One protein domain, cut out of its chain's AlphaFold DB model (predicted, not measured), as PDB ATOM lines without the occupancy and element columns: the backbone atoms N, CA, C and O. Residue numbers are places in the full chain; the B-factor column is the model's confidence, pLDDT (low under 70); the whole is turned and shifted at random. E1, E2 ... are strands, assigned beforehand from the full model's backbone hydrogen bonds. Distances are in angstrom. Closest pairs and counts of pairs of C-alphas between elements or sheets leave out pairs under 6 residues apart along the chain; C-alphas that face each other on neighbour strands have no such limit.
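What this domain is: This is residues 20 to 125 of the 125 residues of the protein "Glyco_hydro_32N domain-containing protein" of Asticcacaulis benevestitus DSM 16100 = ATCC BAA-896 (UniProt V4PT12). Two antiparallel sheets make a flat slab: a strongly twisted one of four strands, E1 to E4, and beside it a smaller one of three, E5 to E7, whose strand E5 runs close along the first sheet near E1. The last residues, 118 to 125, fold back past E6. The printed part has 106 residues with no named helix and seven strands, E1 to E7 along the chain; the sheet orders are E1 E2 E3 E4 and E5 E6 E7. The class is all strand; the whole is compact, with a radius of gyration of the C-alphas of 13.9 A and spans of 38 by 37 by 19 A.

Where its parts are: E1, residues 28 to 36, begins with C-alpha 28 at (47.141, 18.185, 10.932), measures 24.1 A and bends by 64 degrees at residue 31. E2 is residues 42 to 49, 21.9 A; E3, 57 to 64, 23.0 A; E4, 72 to 79, 17.5 A, bends by 74 degrees at residue 76. E5 is residues 90 to 98, 21.9 A; E6, 103 to 112, 25.5 A, bends by 65 degrees at residue 109. E7, residues 115 to 117, 6.2 A, ends with C-alpha 117 at (35.783, 9.185, -6.728).

How they stand to each other: E1 to E4 form a meander, each strand the antiparallel neighbour of the one before, and so do E5 to E7. Within hydrogen-bond range are N 30 and O 47 in hairpin E1 and E2, 2.8 A apart, N 44 and O 62 in hairpin E2 and E3, 2.9 A apart, and N 74 and O 61 in hairpin E3 and E4, 2.8 A apart. The closest C-alphas of E1 and E5 are those of Gly 32 and Pro 93, 4.7 A apart. In hairpin E5 and E6, N 94 and O 107 are 2.8 A apart; in hairpin E6 and E7, N 117 and O 110 are 2.8 A apart. E6 pairs with E5 over residues 103 to 110 and with E7 over 110 to 112. E4 and E5 are apart.

The domain as a whole: The C-alphas farthest apart, those of Thr 22 and Glu 100, are 41.7 A apart. The printed part has no cut and no long link. Residues 115 to 116 and 118 to 125 have pLDDT under 70.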
ATOM      1  N   GLY A  20      44.925  21.268  15.684       97.00
ATOM      2  CA  GLY A  20      44.556  20.697  16.978       97.00
ATOM      3  C   GLY A  20      45.751  20.050  17.686       97.00
ATOM      4  O   GLY A  20      46.863  20.016  17.160       97.00
ATOM      5  N   ASP A  21      45.522  19.534  18.892       96.88
ATOM      6  CA  ASP A  21      46.492  18.651  19.545       96.88
ATOM      7  C   ASP A  21      46.592  17.287  18.829       96.88
ATOM      8  O   ASP A  21      45.871  17.003  17.874       96.88
ATOM      9  N   THR A  22      47.491  16.416  19.291       96.88
ATOM     10  CA  THR A  22      47.744  15.106  18.666       96.88
ATOM     11  C   THR A  22      46.556  14.141  18.727       96.88
ATOM     12  O   THR A  22      46.506  13.185  17.954       96.88
ATOM     13  N   SER A  23      45.597  14.372  19.626       96.12
ATOM     14  CA  SER A  23      44.370  13.581  19.748       96.12
ATOM     15  C   SER A  23      43.220  14.143  18.910       96.12
ATOM     16  O   SER A  23      42.267  13.426  18.606       96.12
ATOM     17  N   ALA A  24      43.312  15.410  18.502       96.88
ATOM     18  CA  ALA A  24      42.283  16.082  17.732       96.88
ATOM     19  C   ALA A  24      42.167  15.496  16.314       96.88
ATOM     20  O   ALA A  24      43.176  15.130  15.707       96.88
ATOM     21  N   PRO A  25      40.961  15.464  15.721       96.50
ATOM     22  CA  PRO A  25      40.791  15.022  14.337       96.50
ATOM     23  C   PRO A  25      41.569  15.860  13.311       96.50
ATOM     24  O   PRO A  25      41.890  15.369  12.237       96.50
ATOM     25  N   ASP A  26      41.895  17.111  13.645       97.62
ATOM     26  CA  ASP A  26      42.739  18.005  12.854       97.62
ATOM     27  C   ASP A  26      44.103  18.267  13.502       97.62
ATOM     28  O   ASP A  26      44.621  19.391  13.463       97.62
ATOM     29  N   ALA A  27      44.698  17.210  14.071       97.94
ATOM     30  CA  ALA A  27      46.099  17.196  14.490       97.94
ATOM     31  C   ALA A  27      47.009  17.753  13.382       97.94
ATOM     32  O   ALA A  27      47.939  18.503  13.669       97.94
ATOM     33  N   TRP A  28      46.683  17.462  12.116       97.88
ATOM     34  CA  TRP A  28      47.141  18.185  10.932       97.88
ATOM     35  C   TRP A  28      45.956  18.803  10.176       97.88
ATOM     36  O   TRP A  28      44.858  18.242  10.118       97.88
ATOM     37  N   LEU A  29      46.201  19.960   9.557       97.38
ATOM     38  CA  LEU A  29      45.250  20.636   8.676       97.38
ATOM     39  C   LEU A  29      45.595  20.329   7.218       97.38
ATOM     40  O   LEU A  29      46.692  20.643   6.758       97.38
ATOM     41  N   GLY A  30      44.648  19.737   6.499       97.38
ATOM     42  CA  GLY A  30      44.689  19.563   5.052       97.38
ATOM     43  C   GLY A  30      44.007  20.707   4.301       97.38
ATOM     44  O   GLY A  30      43.492  21.662   4.892       97.38
ATOM     45  N   SER A  31      44.014  20.604   2.972       97.94
ATOM     46  CA  SER A  31      43.461  21.616   2.070       97.94
ATOM     47  C   SER A  31      41.940  21.749   2.198       97.94
ATOM     48  O   SER A  31      41.256  20.942   2.831       97.94
ATOM     49  N   GLY A  32      41.397  22.787   1.565       97.19
ATOM     50  CA  GLY A  32      39.962  22.997   1.478       97.19
ATOM     51  C   GLY A  32      39.600  24.330   0.836       97.19
ATOM     52  O   GLY A  32      40.390  24.892   0.079       97.19
ATOM     53  N   SER A  33      38.410  24.843   1.151       96.94
ATOM     54  CA  SER A  33      37.824  26.026   0.509       96.94
ATOM     55  C   SER A  33      37.292  27.043   1.510       96.94
ATOM     56  O   SER A  33      36.581  26.696   2.456       96.94
ATOM     57  N   GLY A  34      37.581  28.319   1.252       95.12
ATOM     58  CA  GLY A  34      36.959  29.457   1.924       95.12
ATOM     59  C   GLY A  34      35.833  30.054   1.077       95.12
ATOM     60  O   GLY A  34      36.042  30.319  -0.102       95.12
ATOM     61  N   ILE A  35      34.664  30.305   1.669       94.56
ATOM     62  CA  ILE A  35      33.524  30.952   0.999       94.56
ATOM     63  C   ILE A  35      32.955  32.092   1.846       94.56
ATOM     64  O   ILE A  35      32.948  32.020   3.079       94.56
ATOM     65  N   ALA A  36      32.430  33.127   1.190       94.06
ATOM     66  CA  ALA A  36      31.531  34.076   1.841       94.06
ATOM     67  C   ALA A  36      30.182  33.391   2.100       94.06
ATOM     68  O   ALA A  36      29.652  32.701   1.228       94.06
ATOM     69  N   ALA A  37      29.636  33.555   3.303       88.69
ATOM     70  CA  ALA A  37      28.320  33.028   3.638       88.69
ATOM     71  C   ALA A  37      27.221  34.020   3.207       88.69
ATOM     72  O   ALA A  37      27.388  35.221   3.426       88.69
ATOM     73  N   PRO A  38      26.066  33.554   2.692       84.62
ATOM     74  CA  PRO A  38      24.933  34.421   2.352       84.62
ATOM     75  C   PRO A  38      24.419  35.234   3.543       84.62
ATOM     76  O   PRO A  38      23.980  36.365   3.389       84.62
ATOM     77  N   SER A  39      24.521  34.671   4.750       84.38
ATOM     78  CA  SER A  39      24.165  35.325   6.013       84.38
ATOM     79  C   SER A  39      25.163  36.402   6.465       84.38
ATOM     80  O   SER A  39      25.036  36.919   7.572       84.38
ATOM     81  N   GLY A  40      26.198  36.685   5.673       90.94
ATOM     82  CA  GLY A  40      27.360  37.464   6.085       90.94
ATOM     83  C   GLY A  40      28.427  36.617   6.785       90.94
ATOM     84  O   GLY A  40      28.160  35.543   7.333       90.94
ATOM     85  N   GLY A  41      29.664  37.117   6.753       95.81
ATOM     86  CA  GLY A  41      30.846  36.413   7.248       95.81
ATOM     87  C   GLY A  41      31.382  35.360   6.274       95.81
ATOM     88  O   GLY A  41      31.046  35.338   5.090       95.81
ATOM     89  N   TYR A  42      32.248  34.491   6.788       96.00
ATOM     90  CA  TYR A  42      33.029  33.538   6.008       96.00
ATOM     91  C   TYR A  42      33.023  32.153   6.650       96.00
ATOM     92  O   TYR A  42      32.958  31.999   7.875       96.00
ATOM     93  N   ARG A  43      33.116  31.132   5.800       95.62
ATOM     94  CA  ARG A  43      33.274  29.725   6.179       95.62
ATOM     95  C   ARG A  43      34.542  29.190   5.540       95.62
ATOM     96  O   ARG A  43      34.810  29.495   4.385       95.62
ATOM     97  N   LEU A  44      35.283  28.385   6.282       96.94
ATOM     98  CA  LEU A  44      36.421  27.619   5.796       96.94
ATOM     99  C   LEU A  44      36.076  26.155   6.015       96.94
ATOM    100  O   LEU A  44      35.915  25.740   7.159       96.94
ATOM    101  N   PHE A  45      35.932  25.403   4.936       97.19
ATOM    102  CA  PHE A  45      35.846  23.950   4.985       97.19
ATOM    103  C   PHE A  45      37.231  23.395   4.708       97.19
ATOM    104  O   PHE A  45      37.895  23.874   3.793       97.19
ATOM    105  N   TYR A  46      37.679  22.430   5.497       98.12
ATOM    106  CA  TYR A  46      39.035  21.892   5.416       98.12
ATOM    107  C   TYR A  46      39.060  20.422   5.818       98.12
ATOM    108  O   TYR A  46      38.125  19.930   6.450       98.12
ATOM    109  N   THR A  47      40.129  19.719   5.465       98.44
ATOM    110  CA  THR A  47      40.356  18.352   5.939       98.44
ATOM    111  C   THR A  47      41.051  18.370   7.295       98.44
ATOM    112  O   THR A  47      42.162  18.878   7.419       98.44
ATOM    113  N   GLY A  48      40.416  17.802   8.314       98.19
ATOM    114  CA  GLY A  48      41.111  17.344   9.511       98.19
ATOM    115  C   GLY A  48      41.813  16.029   9.204       98.19
ATOM    116  O   GLY A  48      41.184  15.103   8.688       98.19
ATOM    117  N   HIS A  49      43.114  15.971   9.468       98.12
ATOM    118  CA  HIS A  49      43.919  14.777   9.275       98.12
ATOM    119  C   HIS A  49      44.566  14.378  10.603       98.12
ATOM    120  O   HIS A  49      45.382  15.120  11.153       98.12
ATOM    121  N   ASN A  50      44.243  13.185  11.097       97.94
ATOM    122  CA  ASN A  50      44.905  12.598  12.256       97.94
ATOM    123  C   ASN A  50      45.455  11.208  11.890       97.94
ATOM    124  O   ASN A  50      44.673  10.266  11.758       97.94
ATOM    125  N   PRO A  51      46.789  11.044  11.775       95.62
ATOM    126  CA  PRO A  51      47.414   9.775  11.390       95.62
ATOM    127  C   PRO A  51      47.132   8.601  12.335       95.62
ATOM    128  O   PRO A  51      47.280   7.451  11.931       95.62
ATOM    129  N   ALA A  52      46.767   8.883  13.589       96.00
ATOM    130  CA  ALA A  52      46.445   7.877  14.596       96.00
ATOM    131  C   ALA A  52      44.941   7.552  14.665       96.00
ATOM    132  O   ALA A  52      44.554   6.624  15.377       96.00
ATOM    133  N   ALA A  53      44.089   8.304  13.959       95.94
ATOM    134  CA  ALA A  53      42.643   8.122  13.980       95.94
ATOM    135  C   ALA A  53      42.148   7.169  12.880       95.94
ATOM    136  O   ALA A  53      42.795   6.950  11.856       95.94
ATOM    137  N   ASN A  54      40.946   6.630  13.091       94.69
ATOM    138  CA  ASN A  54      40.177   5.912  12.083       94.69
ATOM    139  C   ASN A  54      38.699   6.333  12.201       94.69
ATOM    140  O   ASN A  54      38.065   5.970  13.196       94.69
ATOM    141  N   PRO A  55      38.137   7.093  11.243       95.31
ATOM    142  CA  PRO A  55      38.737   7.529   9.979       95.31
ATOM    143  C   PRO A  55      39.874   8.547  10.168       95.31
ATOM    144  O   PRO A  55      39.844   9.365  11.086       95.31
ATOM    145  N   LYS A  56      40.883   8.474   9.294       97.00
ATOM    146  CA  LYS A  56      42.095   9.315   9.326       97.00
ATOM    147  C   LYS A  56      41.826  10.731   8.822       97.00
ATOM    148  O   LYS A  56      42.427  11.683   9.312       97.00
ATOM    149  N   GLU A  57      40.949  10.853   7.825       97.38
ATOM    150  CA  GLU A  57      40.579  12.119   7.194       97.38
ATOM    151  C   GLU A  57      39.091  12.397   7.408       97.38
ATOM    152  O   GLU A  57      38.237  11.552   7.126       97.38
ATOM    153  N   ILE A  58      38.782  13.593   7.910       96.50
ATOM    154  CA  ILE A  58      37.412  14.080   8.070       96.50
ATOM    155  C   ILE A  58      37.286  15.500   7.523       96.50
ATOM    156  O   ILE A  58      38.224  16.290   7.574       96.50
ATOM    157  N   VAL A  59      36.110  15.864   7.022       97.31
ATOM    158  CA  VAL A  59      35.818  17.241   6.607       97.31
ATOM    159  C   VAL A  59      35.344  18.025   7.819       97.31
ATOM    160  O   VAL A  59      34.401  17.618   8.491       97.31
ATOM    161  N   MET A  60      35.975  19.165   8.079       97.81
ATOM    162  CA  MET A  60      35.702  20.054   9.208       97.81
ATOM    163  C   MET A  60      35.397  21.476   8.725       97.81
ATOM    164  O   MET A  60      35.581  21.811   7.552       97.81
ATOM    165  N   GLN A  61      34.911  22.325   9.635       97.12
ATOM    166  CA  GLN A  61      34.563  23.714   9.342       97.12
ATOM    167  C   GLN A  61      35.147  24.682  10.381       97.12
ATOM    168  O   GLN A  61      35.118  24.422  11.581       97.12
ATOM    169  N   ALA A  62      35.567  25.862   9.924       97.69
ATOM    170  CA  ALA A  62      35.746  27.061  10.736       97.69
ATOM    171  C   ALA A  62      34.911  28.243  10.199       97.69
ATOM    172  O   ALA A  62      34.489  28.257   9.036       97.69
ATOM    173  N   ARG A  63      34.641  29.240  11.048       96.94
ATOM    174  CA  ARG A  63      33.881  30.459  10.713       96.94
ATOM    175  C   ARG A  63      34.602  31.712  11.185       96.94
ATOM    176  O   ARG A  63      35.271  31.682  12.214       96.94
ATOM    177  N   ALA A  64      34.403  32.812  10.468       97.00
ATOM    178  CA  ALA A  64      34.850  34.140  10.872       97.00
ATOM    179  C   ALA A  64      33.886  35.217  10.361       97.00
ATOM    180  O   ALA A  64      33.280  35.064   9.303       97.00
ATOM    181  N   ALA A  65      33.765  36.335  11.078       96.50
ATOM    182  CA  ALA A  65      33.002  37.492  10.598       96.50
ATOM    183  C   ALA A  65      33.729  38.246   9.465       96.50
ATOM    184  O   ALA A  65      33.093  38.885   8.633       96.50
ATOM    185  N   SER A  66      35.061  38.145   9.409       93.88
ATOM    186  CA  SER A  66      35.909  38.763   8.387       93.88
ATOM    187  C   SER A  66      36.997  37.794   7.922       93.88
ATOM    188  O   SER A  66      37.362  36.881   8.661       93.88
ATOM    189  N   LEU A  67      37.577  38.010   6.735       90.62
ATOM    190  CA  LEU A  67      38.721  37.211   6.262       90.62
ATOM    191  C   LEU A  67      39.916  37.274   7.225       90.62
ATOM    192  O   LEU A  67      40.617  36.279   7.402       90.62
ATOM    193  N   ASN A  68      40.098  38.408   7.909       90.12
ATOM    194  CA  ASN A  68      41.159  38.607   8.901       90.12
ATOM    195  C   ASN A  68      40.935  37.810  10.198       90.12
ATOM    196  O   ASN A  68      41.796  37.819  11.074       90.12
ATOM    197  N   GLY A  69      39.804  37.114  10.328       91.12
ATOM    198  CA  GLY A  69      39.436  36.392  11.533       91.12
ATOM    199  C   GLY A  69      38.756  37.282  12.584       91.12
ATOM    200  O   GLY A  69      38.184  38.321  12.231       91.12
ATOM    201  N   PRO A  70      38.778  36.864  13.865       94.94
ATOM    202  CA  PRO A  70      39.287  35.568  14.324       94.94
ATOM    203  C   PRO A  70      38.506  34.404  13.695       94.94
ATOM    204  O   PRO A  70      37.304  34.516  13.447       94.94
ATOM    205  N   TRP A  71      39.203  33.304  13.411       97.12
ATOM    206  CA  TRP A  71      38.596  32.078  12.894       97.12
ATOM    207  C   TRP A  71      38.350  31.098  14.036       97.12
ATOM    208  O   TRP A  71      39.261  30.789  14.800       97.12
ATOM    209  N   ALA A  72      37.122  30.597  14.138       97.50
ATOM    210  CA  ALA A  72      36.716  29.636  15.157       97.50
ATOM    211  C   ALA A  72      36.297  28.313  14.510       97.50
ATOM    212  O   ALA A  72      35.447  28.307  13.615       97.50
ATOM    213  N   LYS A  73      36.878  27.196  14.971       97.75
ATOM    214  CA  LYS A  73      36.468  25.840  14.573       97.75
ATOM    215  C   LYS A  73      35.030  25.579  15.030       97.75
ATOM    216  O   LYS A  73      34.633  25.990  16.118       97.75
ATOM    217  N   VAL A  74      34.250  24.888  14.208       96.81
ATOM    218  CA  VAL A  74      32.865  24.514  14.510       96.81
ATOM    219  C   VAL A  74      32.857  23.071  15.000       96.81
ATOM    220  O   VAL A  74      32.792  22.151  14.198       96.81
ATOM    221  N   ALA A  75      32.917  22.873  16.318       92.75
ATOM    222  CA  ALA A  75      33.035  21.539  16.924       92.75
ATOM    223  C   ALA A  75      31.888  20.575  16.556       92.75
ATOM    224  O   ALA A  75      32.084  19.366  16.539       92.75
ATOM    225  N   SER A  76      30.701  21.102  16.245       92.50
ATOM    226  CA  SER A  76      29.542  20.309  15.816       92.50
ATOM    227  C   SER A  76      29.541  19.952  14.326       92.50
ATOM    228  O   SER A  76      28.644  19.241  13.880       92.50
ATOM    229  N   PHE A  77      30.500  20.453  13.544       93.81
ATOM    230  CA  PHE A  77      30.608  20.169  12.120       93.81
ATOM    231  C   PHE A  77      31.796  19.247  11.864       93.81
ATOM    232  O   PHE A  77      32.955  19.641  11.995       93.81
ATOM    233  N   GLY A  78      31.490  18.026  11.447       92.88
ATOM    234  CA  GLY A  78      32.478  17.033  11.070       92.88
ATOM    235  C   GLY A  78      31.794  15.864  10.384       92.88
ATOM    236  O   GLY A  78      30.785  15.375  10.888       92.88
ATOM    237  N   PHE A  79      32.312  15.418   9.244       93.88
ATOM    238  CA  PHE A  79      31.836  14.187   8.614       93.88
ATOM    239  C   PHE A  79      32.959  13.458   7.883       93.88
ATOM    240  O   PHE A  79      33.931  14.063   7.429       93.88
ATOM    241  N   ALA A  80      32.812  12.141   7.792       93.88
ATOM    242  CA  ALA A  80      33.765  11.239   7.165       93.88
ATOM    243  C   ALA A  80      33.129  10.542   5.958       93.88
ATOM    244  O   ALA A  80      31.908  10.543   5.803       93.88
ATOM    245  N   GLY A  81      33.957   9.903   5.134       89.62
ATOM    246  CA  GLY A  81      33.489   9.134   3.982       89.62
ATOM    247  C   GLY A  81      32.825   7.802   4.336       89.62
ATOM    248  O   GLY A  81      32.091   7.245   3.525       89.62
ATOM    249  N   THR A  82      33.066   7.278   5.537       90.19
ATOM    250  CA  THR A  82      32.585   5.958   5.956       90.19
ATOM    251  C   THR A  82      31.073   5.921   6.202       90.19
ATOM    252  O   THR A  82      30.545   6.861   6.797       90.19
ATOM    253  N   PRO A  83      30.392   4.795   5.903       88.94
ATOM    254  CA  PRO A  83      30.933   3.552   5.334       88.94
ATOM    255  C   PRO A  83      31.033   3.525   3.796       88.94
ATOM    256  O   PRO A  83      31.520   2.542   3.245       88.94
ATOM    257  N   GLN A  84      30.532   4.540   3.092       89.75
ATOM    258  CA  GLN A  84      30.370   4.507   1.630       89.75
ATOM    259  C   GLN A  84      31.687   4.689   0.866       89.75
ATOM    260  O   GLN A  84      31.843   4.153  -0.236       89.75
ATOM    261  N   TYR A  85      32.608   5.448   1.449       91.19
ATOM    262  CA  TYR A  85      33.902   5.809   0.894       91.19
ATOM    263  C   TYR A  85      35.038   5.436   1.851       91.19
ATOM    264  O   TYR A  85      34.823   4.973   2.973       91.19
ATOM    265  N   ASP A  86      36.261   5.623   1.373       91.94
ATOM    266  CA  ASP A  86      37.482   5.242   2.065       91.94
ATOM    267  C   ASP A  86      37.687   6.009   3.386       91.94
ATOM    268  O   ASP A  86      37.490   7.222   3.470       91.94
ATOM    269  N   ALA A  87      38.072   5.285   4.439       91.38
ATOM    270  CA  ALA A  87      38.309   5.842   5.774       91.38
ATOM    271  C   ALA A  87      39.659   6.578   5.895       91.38
ATOM    272  O   ALA A  87      39.903   7.283   6.876       91.38
ATOM    273  N   MET A  88      40.554   6.372   4.930       93.69
ATOM    274  CA  MET A  88      41.916   6.898   4.877       93.69
ATOM    275  C   MET A  88      42.078   8.008   3.836       93.69
ATOM    276  O   MET A  88      43.017   8.792   3.961       93.69
ATOM    277  N   ASP A  89      41.207   8.047   2.827       93.00
ATOM    278  CA  ASP A  89      41.202   9.028   1.744       93.00
ATOM    279  C   ASP A  89      39.822   9.704   1.634       93.00
ATOM    280  O   ASP A  89      38.932   9.208   0.938       93.00
ATOM    281  N   PHE A  90      39.633  10.849   2.300       95.06
ATOM    282  CA  PHE A  90      38.400  11.650   2.250       95.06
ATOM    283  C   PHE A  90      38.689  13.125   2.565       95.06
ATOM    284  O   PHE A  90      38.641  13.565   3.717       95.06
ATOM    285  N   ARG A  91      39.029  13.903   1.534       96.19
ATOM    286  CA  ARG A  91      39.689  15.203   1.712       96.19
ATOM    287  C   ARG A  91      39.368  16.234   0.636       96.19
ATOM    288  O   ARG A  91      38.600  15.980  -0.286       96.19
ATOM    289  N   ASP A  92      40.010  17.390   0.777       96.44
ATOM    290  CA  ASP A  92      40.044  18.488  -0.185       96.44
ATOM    291  C   ASP A  92      38.641  19.006  -0.553       96.44
ATOM    292  O   ASP A  92      38.264  18.990  -1.726       96.44
ATOM    293  N   PRO A  93      37.837  19.470   0.429       96.19
ATOM    294  CA  PRO A  93      36.518  20.030   0.155       96.19
ATOM    295  C   PRO A  93      36.617  21.240  -0.779       96.19
ATOM    296  O   PRO A  93      37.069  22.319  -0.382       96.19
ATOM    297  N   PHE A  94      36.134  21.073  -2.007       95.94
ATOM    298  CA  PHE A  94      35.919  22.146  -2.968       95.94
ATOM    299  C   PHE A  94      34.476  22.633  -2.885       95.94
ATOM    300  O   PHE A  94      33.555  21.878  -3.189       95.94
ATOM    301  N   VAL A  95      34.273  23.881  -2.455       94.31
ATOM    302  CA  VAL A  95      32.933  24.436  -2.200       94.31
ATOM    303  C   VAL A  95      32.648  25.613  -3.118       94.31
ATOM    304  O   VAL A  95      33.431  26.561  -3.173       94.31
ATOM    305  N   PHE A  96      31.502  25.586  -3.794       92.00
ATOM    306  CA  PHE A  96      31.064  26.649  -4.699       92.00
ATOM    307  C   PHE A  96      29.539  26.795  -4.699       92.00
ATOM    308  O   PHE A  96      28.808  25.882  -4.320       92.00
ATOM    309  N   TRP A  97      29.054  27.965  -5.113       89.88
ATOM    310  CA  TRP A  97      27.628  28.201  -5.329       89.88
ATOM    311  C   TRP A  97      27.200  27.618  -6.678       89.88
ATOM    312  O   TRP A  97      27.735  28.015  -7.714       89.88
ATOM    313  N   ASN A  98      26.226  26.708  -6.674       90.12
ATOM    314  CA  ASN A  98      25.546  26.268  -7.885       90.12
ATOM    315  C   ASN A  98      24.280  27.117  -8.087       90.12
ATOM    316  O   ASN A  98      23.313  27.004  -7.334       90.12
ATOM    317  N   ALA A  99      24.294  27.955  -9.126       90.88
ATOM    318  CA  ALA A  99      23.195  28.864  -9.432       90.88
ATOM    319  C   ALA A  99      21.929  28.158  -9.942       90.88
ATOM    320  O   ALA A  99      20.836  28.625  -9.646       90.88
ATOM    321  N   GLU A 100      22.062  27.045 -10.666       92.25
ATOM    322  CA  GLU A 100      20.927  26.277 -11.195       92.25
ATOM    323  C   GLU A 100      20.193  25.530 -10.075       92.25
ATOM    324  O   GLU A 100      18.966  25.518 -10.018       92.25
ATOM    325  N   ALA A 101      20.949  24.958  -9.136       89.19
ATOM    326  CA  ALA A 101      20.396  24.250  -7.984       89.19
ATOM    327  C   ALA A 101      20.001  25.178  -6.822       89.19
ATOM    328  O   ALA A 101      19.455  24.698  -5.830       89.19
ATOM    329  N   HIS A 102      20.314  26.477  -6.911       87.56
ATOM    330  CA  HIS A 102      20.171  27.446  -5.821       87.56
ATOM    331  C   HIS A 102      20.748  26.945  -4.484       87.56
ATOM    332  O   HIS A 102      20.148  27.133  -3.424       87.56
ATOM    333  N   ALA A 103      21.912  26.296  -4.530       87.25
ATOM    334  CA  ALA A 103      22.529  25.671  -3.365       87.25
ATOM    335  C   ALA A 103      24.057  25.718  -3.439       87.25
ATOM    336  O   ALA A 103      24.644  25.710  -4.525       87.25
ATOM    337  N   TYR A 104      24.724  25.695  -2.283       87.44
ATOM    338  CA  TYR A 104      26.157  25.412  -2.258       87.44
ATOM    339  C   TYR A 104      26.401  23.928  -2.433       87.44
ATOM    340  O   TYR A 104      25.778  23.091  -1.779       87.44
ATOM    341  N   TRP A 105      27.350  23.623  -3.303       91.44
ATOM    342  CA  TRP A 105      27.827  22.278  -3.543       91.44
ATOM    343  C   TRP A 105      29.224  22.130  -2.967       91.44
ATOM    344  O   TRP A 105      30.045  23.045  -3.040       91.44
ATOM    345  N   MET A 106      29.479  20.955  -2.404       92.81
ATOM    346  CA  MET A 106      30.803  20.512  -2.004       92.81
ATOM    347  C   MET A 106      31.165  19.271  -2.807       92.81
ATOM    348  O   MET A 106      30.370  18.336  -2.883       92.81
ATOM    349  N   ILE A 107      32.364  19.284  -3.377       92.88
ATOM    350  CA  ILE A 107      32.997  18.148  -4.039       92.88
ATOM    351  C   ILE A 107      34.221  17.759  -3.213       92.88
ATOM    352  O   ILE A 107      34.932  18.628  -2.713       92.88
ATOM    353  N   LEU A 108      34.450  16.461  -3.053       92.75
ATOM    354  CA  LEU A 108      35.540  15.913  -2.245       92.75
ATOM    355  C   LEU A 108      36.403  14.977  -3.083       92.75
ATOM    356  O   LEU A 108      35.915  14.357  -4.023       92.75
ATOM    357  N   ALA A 109      37.673  14.835  -2.728       93.38
ATOM    358  CA  ALA A 109      38.523  13.776  -3.245       93.38
ATOM    359  C   ALA A 109      38.453  12.573  -2.299       93.38
ATOM    360  O   ALA A 109      38.751  12.685  -1.109       93.38
ATOM    361  N   SER A 110      38.057  11.412  -2.818       94.38
ATOM    362  CA  SER A 110      38.015  10.178  -2.034       94.38
ATOM    363  C   SER A 110      38.255   8.944  -2.901       94.38
ATOM    364  O   SER A 110      38.539   9.044  -4.099       94.38
ATOM    365  N   ARG A 111      38.157   7.759  -2.301       89.69
ATOM    366  CA  ARG A 111      38.205   6.473  -2.988       89.69
ATOM    367  C   ARG A 111      36.960   5.650  -2.683       89.69
ATOM    368  O   ARG A 111      36.395   5.714  -1.594       89.69
ATOM    369  N   GLN A 112      36.562   4.838  -3.655       87.44
ATOM    370  CA  GLN A 112      35.597   3.760  -3.478       87.44
ATOM    371  C   GLN A 112      36.220   2.481  -4.045       87.44
ATOM    372  O   GLN A 112      36.378   2.318  -5.259       87.44
ATOM    373  N   GLY A 113      36.668   1.597  -3.151       83.12
ATOM    374  CA  GLY A 113      37.536   0.479  -3.517       83.12
ATOM    375  C   GLY A 113      38.856   0.965  -4.132       83.12
ATOM    376  O   GLY A 113      39.559   1.803  -3.571       83.12
ATOM    377  N   ALA A 114      39.207   0.453  -5.313       76.69
ATOM    378  CA  ALA A 114      40.449   0.821  -6.003       76.69
ATOM    379  C   ALA A 114      40.350   2.110  -6.846       76.69
ATOM    380  O   ALA A 114      41.330   2.487  -7.489       76.69
ATOM    381  N   LYS A 115      39.185   2.769  -6.884       69.75
ATOM    382  CA  LYS A 115      38.923   3.911  -7.771       69.75
ATOM    383  C   LYS A 115      38.904   5.218  -6.994       69.75
ATOM    384  O   LYS A 115      38.293   5.281  -5.933       69.75
ATOM    385  N   ALA A 116      39.513   6.257  -7.559       67.94
ATOM    386  CA  ALA A 116      39.272   7.625  -7.118       67.94
ATOM    387  C   ALA A 116      37.837   8.030  -7.479       67.94
ATOM    388  O   ALA A 116      37.358   7.719  -8.572       67.94
ATOM    389  N   VAL A 117      37.155   8.704  -6.559       72.19
ATOM    390  CA  VAL A 117      35.783   9.185  -6.728       72.19
ATOM    391  C   VAL A 117      35.659  10.610  -6.209       72.19
ATOM    392  O   VAL A 117      36.394  11.021  -5.311       72.19
ATOM    393  N   MET A 118      34.696  11.337  -6.771       64.50
ATOM    394  CA  MET A 118      34.248  12.627  -6.264       64.50
ATOM    395  C   MET A 118      32.848  12.458  -5.665       64.50
ATOM    396  O   MET A 118      31.880  12.414  -6.430       64.50
ATOM    397  N   PRO A 119      32.720  12.283  -4.332       61.25
ATOM    398  CA  PRO A 119      31.429  12.192  -3.668       61.25
ATOM    399  C   PRO A 119      30.570  13.410  -3.998       61.25
ATOM    400  O   PRO A 119      31.051  14.543  -3.978       61.25
ATOM    401  N   GLY A 120      29.309  13.144  -4.336       57.97
ATOM    402  CA  GLY A 120      28.337  14.158  -4.716       57.97
ATOM    403  C   GLY A 120      27.983  15.146  -3.599       57.97
ATOM    404  O   GLY A 120      28.457  15.084  -2.468       57.97
ATOM    405  N   THR A 121      27.108  16.069  -3.970       51.09
ATOM    406  CA  THR A 121      26.807  17.338  -3.310       51.09
ATOM    407  C   THR A 121      26.249  17.187  -1.895       51.09
ATOM    408  O   THR A 121      25.173  16.619  -1.709       51.09
ATOM    409  N   VAL A 122      26.917  17.786  -0.909       52.44
ATOM    410  CA  VAL A 122      26.316  18.083   0.401       52.44
ATOM    411  C   VAL A 122      25.646  19.457   0.293       52.44
ATOM    412  O   VAL A 122      26.369  20.421   0.032       52.44
ATOM    413  N   PRO A 123      24.314  19.589   0.471       45.25
ATOM    414  CA  PRO A 123      23.684  20.894   0.613       45.25
ATOM    415  C   PRO A 123      24.262  21.537   1.866       45.25
ATOM    416  O   PRO A 123      24.024  21.097   2.993       45.25
ATOM    417  N   LEU A 124      25.107  22.534   1.662       55.47
ATOM    418  CA  LEU A 124      25.619  23.350   2.742       55.47
ATOM    419  C   LEU A 124      24.778  24.609   2.727       55.47
ATOM    420  O   LEU A 124      24.763  25.280   1.702       55.47
ATOM    421  N   ILE A 125      24.168  24.896   3.884       50.12
ATOM    422  CA  ILE A 125      23.295  26.043   4.200       50.12
ATOM    423  C   ILE A 125      21.985  26.144   3.413       50.12
ATOM    424  O   ILE A 125      22.005  26.121   2.170       50.12
TER     425      ILE A 125